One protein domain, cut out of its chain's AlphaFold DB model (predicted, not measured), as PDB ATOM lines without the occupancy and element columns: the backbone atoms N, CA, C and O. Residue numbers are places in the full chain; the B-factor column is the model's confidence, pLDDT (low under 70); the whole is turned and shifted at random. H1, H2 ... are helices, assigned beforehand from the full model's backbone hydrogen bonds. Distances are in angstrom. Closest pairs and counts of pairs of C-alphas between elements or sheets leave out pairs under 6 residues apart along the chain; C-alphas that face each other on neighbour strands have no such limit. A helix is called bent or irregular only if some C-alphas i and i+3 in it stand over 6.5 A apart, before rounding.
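This is residues 8 to 63 of the 65 residues of an uncharacterized protein of Rhodobacteraceae bacterium (UniProt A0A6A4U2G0). Two helices, H1 and H4, lie side by side and run the same way, and the long, kinked H3 crosses the first end of H1 about perpendicular to both. The short H2 makes a corner with H1 just after H1 ends, and H4 makes a corner with the end of H3. The printed part has 56 residues with four named helices, in the order H1, H2, H3, H4, and no named strand; the class is all helix. It is compact, with a radius of gyration of the C-alphas of 10.0 A, and rounded, spanning 28 by 21 by 19 A.

H1, residues 8 to 20, is the hub and touches three helices. H2, residues 23 to 29, touches H1 only at the corner, the closest C-alphas being Ala 16 and Thr 23 at 5.0 A, at a steep tilt of 58 degrees. H3, residues 36 to 51, touches H1 with residues 40 to 44 alone, and H1 touches H3 with residues 8 to 12 alone; the closest C-alphas, those of Ala 9 and Gln 44, are 6.9 A apart, and the lines are about perpendicular at 89 degrees. H2 and H3 are close but not clearly touching, with C-alphas 23 and 39 closest at 7.8 A. H4, residues 54 to 62, touches H1 at a shallow tilt of 26 degrees, the same way, with C-alphas 8 and 54 closest at 6.2 A. H3 and H4 touch only at the corner, with C-alphas 51 and 57 closest at 5.6 A. H2 and H4 are apart. Every O i to N i+4 pair is within hydrogen-bond range in H1, H2 and H4, and 8 of 12 are in H3.

H1 begins at C-alpha 8 (6.291, 20.729, -21.372) and is 17.0 A long. H3 is 22.0 A long, with a kink of 49 degrees near residue 43; it is neither bent nor irregular, but only just: C-alphas 41 and 44 are 6.5 A apart. H2 is 10.0 A long, and H4, 11.9 A long, ends at C-alpha 62 (-3.963, 12.436, -26.562).

The two C-alphas farthest apart, Ser 37 and Gly 63, are 29.1 A apart. The printed part has no cut. The links H1 to H2 and H3 to H4 are tight, and H2 to H3 is short. The mean pLDDT of the printed part is 88.7, and no printed residue is under 70.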
ATOM      1  N   ASP A   8       5.915  22.145 -21.427       87.00
ATOM      2  CA  ASP A   8       6.291  20.729 -21.372       87.00
ATOM      3  C   ASP A   8       5.945  20.086 -20.025       87.00
ATOM      4  O   ASP A   8       5.313  19.036 -19.961       87.00
ATOM      5  N   ALA A   9       6.324  20.744 -18.924       85.00
ATOM      6  CA  ALA A   9       6.058  20.241 -17.579       85.00
ATOM      7  C   ALA A   9       4.549  20.172 -17.287       85.00
ATOM      8  O   ALA A   9       4.078  19.198 -16.699       85.00
ATOM      9  N   LYS A  10       3.776  21.172 -17.736       88.62
ATOM     10  CA  LYS A  10       2.313  21.177 -17.601       88.62
ATOM     11  C   LYS A  10       1.661  20.076 -18.437       88.62
ATOM     12  O   LYS A  10       0.761  19.402 -17.939       88.62
ATOM     13  N   ALA A  11       2.109  19.878 -19.675       90.81
ATOM     14  CA  ALA A  11       1.589  18.852 -20.573       90.81
ATOM     15  C   ALA A  11       1.843  17.447 -20.010       90.81
ATOM     16  O   ALA A  11       0.911  16.646 -19.913       90.81
ATOM     17  N   ILE A  12       3.068  17.187 -19.543       89.38
ATOM     18  CA  ILE A  12       3.426  15.918 -18.903       89.38
ATOM     19  C   ILE A  12       2.587  15.698 -17.644       89.38
ATOM     20  O   ILE A  12       1.955  14.654 -17.520       89.38
ATOM     21  N   ALA A  13       2.500  16.683 -16.745       89.75
ATOM     22  CA  ALA A  13       1.702  16.560 -15.524       89.75
ATOM     23  C   ALA A  13       0.208  16.317 -15.813       89.75
ATOM     24  O   ALA A  13      -0.433  15.503 -15.142       89.75
ATOM     25  N   ARG A  14      -0.349  16.984 -16.834       91.50
ATOM     26  CA  ARG A  14      -1.739  16.800 -17.273       91.50
ATOM     27  C   ARG A  14      -1.979  15.379 -17.779       91.50
ATOM     28  O   ARG A  14      -2.936  14.749 -17.338       91.50
ATOM     29  N   ILE A  15      -1.118  14.868 -18.657       92.44
ATOM     30  CA  ILE A  15      -1.240  13.509 -19.203       92.44
ATOM     31  C   ILE A  15      -1.011  12.466 -18.117       92.44
ATOM     32  O   ILE A  15      -1.794  11.527 -18.007       92.44
ATOM     33  N   ALA A  16      -0.003  12.659 -17.269       91.12
ATOM     34  CA  ALA A  16       0.267  11.783 -16.142       91.12
ATOM     35  C   ALA A  16      -0.975  11.637 -15.255       91.12
ATOM     36  O   ALA A  16      -1.397  10.526 -14.949       91.12
ATOM     37  N   LYS A  17      -1.629  12.755 -14.913       91.44
ATOM     38  CA  LYS A  17      -2.876  12.738 -14.140       91.44
ATOM     39  C   LYS A  17      -4.037  12.092 -14.905       91.44
ATOM     40  O   LYS A  17      -4.768  11.307 -14.316       91.44
ATOM     41  N   ALA A  18      -4.209  12.410 -16.187       91.81
ATOM     42  CA  ALA A  18      -5.358  11.964 -16.977       91.81
ATOM     43  C   ALA A  18      -5.292  10.490 -17.418       91.81
ATOM     44  O   ALA A  18      -6.331   9.853 -17.536       91.81
ATOM     45  N   LYS A  19      -4.094   9.961 -17.694       91.69
ATOM     46  CA  LYS A  19      -3.890   8.608 -18.242       91.69
ATOM     47  C   LYS A  19      -3.378   7.609 -17.214       91.69
ATOM     48  O   LYS A  19      -3.732   6.441 -17.294       91.69
ATOM     49  N   TYR A  20      -2.574   8.068 -16.258       90.50
ATOM     50  CA  TYR A  20      -1.916   7.206 -15.274       90.50
ATOM     51  C   TYR A  20      -2.402   7.444 -13.843       90.50
ATOM     52  O   TYR A  20      -2.003   6.721 -12.947       90.50
ATOM     53  N   GLY A  21      -3.218   8.472 -13.590       90.12
ATOM     54  CA  GLY A  21      -3.625   8.860 -12.234       90.12
ATOM     55  C   GLY A  21      -2.599   9.721 -11.484       90.12
ATOM     56  O   GLY A  21      -2.859  10.156 -10.363       90.12
ATOM     57  N   GLY A  22      -1.451  10.034 -12.093       90.19
ATOM     58  CA  GLY A  22      -0.447  10.956 -11.558       90.19
ATOM     59  C   GLY A  22       0.962  10.698 -12.090       90.19
ATOM     60  O   GLY A  22       1.229   9.685 -12.733       90.19
ATOM     61  N   THR A  23       1.892  11.612 -11.797       88.25
ATOM     62  CA  THR A  23       3.298  11.501 -12.231       88.25
ATOM     63  C   THR A  23       3.980  10.257 -11.668       88.25
ATOM     64  O   THR A  23       4.714   9.599 -12.390       88.25
ATOM     65  N   THR A  24       3.704   9.879 -10.416       89.12
ATOM     66  CA  THR A  24       4.280   8.667  -9.804       89.12
ATOM     67  C   THR A  24       3.877   7.400 -10.545       89.12
ATOM     68  O   THR A  24       4.746   6.655 -10.988       89.12
ATOM     69  N   GLN A  25       2.577   7.224 -10.778       90.62
ATOM     70  CA  GLN A  25       2.045   6.065 -11.493       90.62
ATOM     71  C   GLN A  25       2.514   6.026 -12.952       90.62
ATOM     72  O   GLN A  25       2.783   4.953 -13.482       90.62
ATOM     73  N   MET A  26       2.688   7.185 -13.599       91.31
ATOM     74  CA  MET A  26       3.278   7.247 -14.939       91.31
ATOM     75  C   MET A  26       4.708   6.698 -14.954       91.31
ATOM     76  O   MET A  26       5.041   5.915 -15.838       91.31
ATOM     77  N   PHE A  27       5.541   7.070 -13.978       91.44
ATOM     78  CA  PHE A  27       6.903   6.542 -13.865       91.44
ATOM     79  C   PHE A  27       6.900   5.036 -13.586       91.44
ATOM     80  O   PHE A  27       7.710   4.317 -14.157       91.44
ATOM     81  N   GLU A  28       5.972   4.544 -12.762       91.25
ATOM     82  CA  GLU A  28       5.804   3.106 -12.503       91.25
ATOM     83  C   GLU A  28       5.423   2.337 -13.761       91.25
ATOM     84  O   GLU A  28       6.059   1.335 -14.072       91.25
ATOM     85  N   ALA A  29       4.445   2.840 -14.515       90.69
ATOM     86  CA  ALA A  29       3.987   2.219 -15.750       90.69
ATOM     87  C   ALA A  29       5.082   2.159 -16.827       90.69
ATOM     88  O   ALA A  29       5.098   1.231 -17.629       90.69
ATOM     89  N   HIS A  30       6.006   3.124 -16.831       88.81
ATOM     90  CA  HIS A  30       7.159   3.139 -17.735       88.81
ATOM     91  C   HIS A  30       8.403   2.434 -17.167       88.81
ATOM     92  O   HIS A  30       9.415   2.342 -17.859       88.81
ATOM     93  N   GLY A  31       8.370   1.969 -15.914       90.19
ATOM     94  CA  GLY A  31       9.535   1.378 -15.252       90.19
ATOM     95  C   GLY A  31      10.680   2.365 -14.991       90.19
ATOM     96  O   GLY A  31      11.834   1.955 -14.887       90.19
ATOM     97  N   TRP A  32      10.395   3.666 -14.896       91.19
ATOM     98  CA  TRP A  32      11.420   4.683 -14.665       91.19
ATOM     99  C   TRP A  32      11.916   4.665 -13.205       91.19
ATOM    100  O   TRP A  32      11.097   4.640 -12.272       91.19
ATOM    101  N   PRO A  33      13.247   4.675 -12.975       87.06
ATOM    102  CA  PRO A  33      13.811   4.500 -11.639       87.06
ATOM    103  C   PRO A  33      13.711   5.752 -10.752       87.06
ATOM    104  O   PRO A  33      13.768   5.638  -9.527       87.06
ATOM    105  N   GLU A  34      13.553   6.949 -11.318       89.12
ATOM    106  CA  GLU A  34      13.516   8.192 -10.544       89.12
ATOM    107  C   GLU A  34      12.238   8.363  -9.706       89.12
ATOM    108  O   GLU A  34      11.124   8.096 -10.152       89.12
ATOM    109  N   ARG A  35      12.403   8.875  -8.473       86.25
ATOM    110  CA  ARG A  35      11.330   9.046  -7.477       86.25
ATOM    111  C   ARG A  35      11.418  10.369  -6.712       86.25
ATOM    112  O   ARG A  35      12.485  10.979  -6.605       86.25
ATOM    113  N   GLY A  36      10.277  10.806  -6.172       83.31
ATOM    114  CA  GLY A  36      10.152  12.012  -5.348       83.31
ATOM    115  C   GLY A  36      10.483  13.301  -6.108       83.31
ATOM    116  O   GLY A  36      10.135  13.458  -7.276       83.31
ATOM    117  N   SER A  37      11.200  14.226  -5.463       80.69
ATOM    118  CA  SER A  37      11.536  15.541  -6.036       80.69
ATOM    119  C   SER A  37      12.388  15.470  -7.310       80.69
ATOM    120  O   SER A  37      12.376  16.406  -8.108       80.69
ATOM    121  N   LYS A  38      13.092  14.351  -7.548       83.69
ATOM    122  CA  LYS A  38      13.876  14.138  -8.778       83.69
ATOM    123  C   LYS A  38      12.993  13.923 -10.010       83.69
ATOM    124  O   LYS A  38      13.426  14.220 -11.119       83.69
ATOM    125  N   MET A  39      11.747  13.483  -9.827       86.12
ATOM    126  CA  MET A  39      10.816  13.212 -10.929       86.12
ATOM    127  C   MET A  39      10.475  14.473 -11.722       86.12
ATOM    128  O   MET A  39      10.342  14.405 -12.939       86.12
ATOM    129  N   MET A  40      10.381  15.636 -11.065       79.12
ATOM    130  CA  MET A  40      10.038  16.882 -11.759       79.12
ATOM    131  C   MET A  40      11.084  17.295 -12.796       79.12
ATOM    132  O   MET A  40      10.721  17.852 -13.830       79.12
ATOM    133  N   ILE A  41      12.357  17.000 -12.527       81.88
ATOM    134  CA  ILE A  41      13.480  17.292 -13.425       81.88
ATOM    135  C   ILE A  41      13.632  16.151 -14.441       81.88
ATOM    136  O   ILE A  41      13.789  16.391 -15.636       81.88
ATOM    137  N   ALA A  42      13.520  14.904 -13.974       88.00
ATOM    138  CA  ALA A  42      13.683  13.711 -14.796       88.00
ATOM    139  C   ALA A  42      12.587  13.543 -15.857       88.00
ATOM    140  O   ALA A  42      12.887  13.113 -16.965       88.00
ATOM    141  N   GLN A  43      11.336  13.930 -15.571       88.38
ATOM    142  CA  GLN A  43      10.195  13.675 -16.462       88.38
ATOM    143  C   GLN A  43      10.417  14.210 -17.880       88.38
ATOM    144  O   GLN A  43      10.108  13.524 -18.844       88.38
ATOM    145  N   GLN A  44      10.992  15.407 -18.031       86.75
ATOM    146  CA  GLN A  44      11.225  15.984 -19.356       86.75
ATOM    147  C   GLN A  44      12.312  15.226 -20.109       86.75
ATOM    148  O   GLN A  44      12.193  15.014 -21.314       86.75
ATOM    149  N   ARG A  45      13.372  14.834 -19.400       89.56
ATOM    150  CA  ARG A  45      14.482  14.073 -19.962       89.56
ATOM    151  C   ARG A  45      14.008  12.686 -20.402       89.56
ATOM    152  O   ARG A  45      14.168  12.355 -21.567       89.56
ATOM    153  N   LEU A  46      13.355  11.941 -19.515       91.44
ATOM    154  CA  LEU A  46      12.852  10.590 -19.778       91.44
ATOM    155  C   LEU A  46      11.819  10.570 -20.904       91.44
ATOM    156  O   LEU A  46      11.880   9.722 -21.789       91.44
ATOM    157  N   VAL A  47      10.912  11.550 -20.927       91.00
ATOM    158  CA  VAL A  47       9.948  11.700 -22.023       91.00
ATOM    159  C   VAL A  47      10.664  11.947 -23.350       91.00
ATOM    160  O   VAL A  47      10.307  11.334 -24.352       91.00
ATOM    161  N   LYS A  48      11.684  12.813 -23.382       90.62
ATOM    162  CA  LYS A  48      12.474  13.048 -24.600       90.62
ATOM    163  C   LYS A  48      13.280  11.814 -25.012       90.62
ATOM    164  O   LYS A  48      13.318  11.521 -26.198       90.62
ATOM    165  N   GLU A  49      13.870  11.081 -24.072       90.38
ATOM    166  CA  GLU A  49      14.613   9.847 -24.367       90.38
ATOM    167  C   GLU A  49      13.693   8.737 -24.902       90.38
ATOM    168  O   GLU A  49      14.057   8.056 -25.854       90.38
ATOM    169  N   HIS A  50      12.484   8.589 -24.353       91.38
ATOM    170  CA  HIS A  50      11.565   7.509 -24.727       91.38
ATOM    171  C   HIS A  50      10.690   7.833 -25.953       91.38
ATOM    172  O   HIS A  50      10.414   6.961 -26.771       91.38
ATOM    173  N   TYR A  51      10.243   9.086 -26.104       90.38
ATOM    174  CA  TYR A  51       9.312   9.512 -27.165       90.38
ATOM    175  C   TYR A  51       9.954  10.426 -28.221       90.38
ATOM    176  O   TYR A  51       9.291  10.865 -29.164       90.38
ATOM    177  N   GLY A  52      11.228  10.783 -28.052       90.19
ATOM    178  CA  GLY A  52      11.956  11.748 -28.881       90.19
ATOM    179  C   GLY A  52      11.623  13.210 -28.565       90.19
ATOM    180  O   GLY A  52      12.466  14.093 -28.708       90.19
ATOM    181  N   SER A  53      10.395  13.508 -28.131       89.56
ATOM    182  CA  SER A  53       9.945  14.858 -27.775       89.56
ATOM    183  C   SER A  53       8.691  14.832 -26.907       89.56
ATOM    184  O   SER A  53       7.874  13.917 -26.997       89.56
ATOM    185  N   VAL A  54       8.484  15.894 -26.125       89.06
ATOM    186  CA  VAL A  54       7.260  16.056 -25.321       89.06
ATOM    187  C   VAL A  54       6.025  16.163 -26.218       89.06
ATOM    188  O   VAL A  54       4.997  15.577 -25.903       89.06
ATOM    189  N   ALA A  55       6.134  16.807 -27.384       89.19
ATOM    190  CA  ALA A  55       5.057  16.845 -28.373       89.19
ATOM    191  C   ALA A  55       4.650  15.442 -28.867       89.19
ATOM    192  O   ALA A  55       3.461  15.157 -28.977       89.19
ATOM    193  N   ASN A  56       5.614  14.543 -29.102       91.31
ATOM    194  CA  ASN A  56       5.326  13.154 -29.477       91.31
ATOM    195  C   ASN A  56       4.674  12.382 -28.335       91.31
ATOM    196  O   ASN A  56       3.731  11.636 -28.569       91.31
ATOM    197  N   PHE A  57       5.135  12.586 -27.102       91.38
ATOM    198  CA  PHE A  57       4.487  12.019 -25.922       91.38
ATOM    199  C   PHE A  57       3.034  12.487 -25.796       91.38
ATOM    200  O   PHE A  57       2.143  11.670 -25.567       91.38
ATOM    201  N   VAL A  58       2.782  13.779 -26.009       90.94
ATOM    202  CA  VAL A  58       1.430  14.345 -26.038       90.94
ATOM    203  C   VAL A  58       0.602  13.706 -27.145       90.94
ATOM    204  O   VAL A  58      -0.494  13.227 -26.875       90.94
ATOM    205  N   LYS A  59       1.137  13.622 -28.366       90.44
ATOM    206  CA  LYS A  59       0.457  13.003 -29.507       90.44
ATOM    207  C   LYS A  59       0.123  11.530 -29.253       90.44
ATOM    208  O   LYS A  59      -1.003  11.121 -29.506       90.44
ATOM    209  N   TYR A  60       1.065  10.764 -28.703       91.19
ATOM    210  CA  TYR A  60       0.888   9.349 -28.377       91.19
ATOM    211  C   TYR A  60      -0.258   9.121 -27.380       91.19
ATOM    212  O   TYR A  60      -1.028   8.179 -27.526       91.19
ATOM    213  N   HIS A  61      -0.404   9.999 -26.383       90.12
ATOM    214  CA  HIS A  61      -1.415   9.838 -25.332       90.12
ATOM    215  C   HIS A  61      -2.758  10.500 -25.640       90.12
ATOM    216  O   HIS A  61      -3.809   9.960 -25.285       90.12
ATOM    217  N   GLU A  62      -2.744  11.696 -26.226       85.75
ATOM    218  CA  GLU A  62      -3.963  12.436 -26.562       85.75
ATOM    219  C   GLU A  62      -4.563  11.991 -27.899       85.75
ATOM    220  O   GLU A  62      -5.719  12.314 -28.149       85.75
ATOM    221  N   GLY A  63      -3.835  11.223 -28.722       71.44
ATOM    222  CA  GLY A  63      -4.387  10.577 -29.913       71.44
ATOM    223  C   GLY A  63      -5.028  11.557 -30.893       71.44
ATOM    224  O   GLY A  63      -6.028  11.225 -31.517       71.44
TER     225      GLY A  63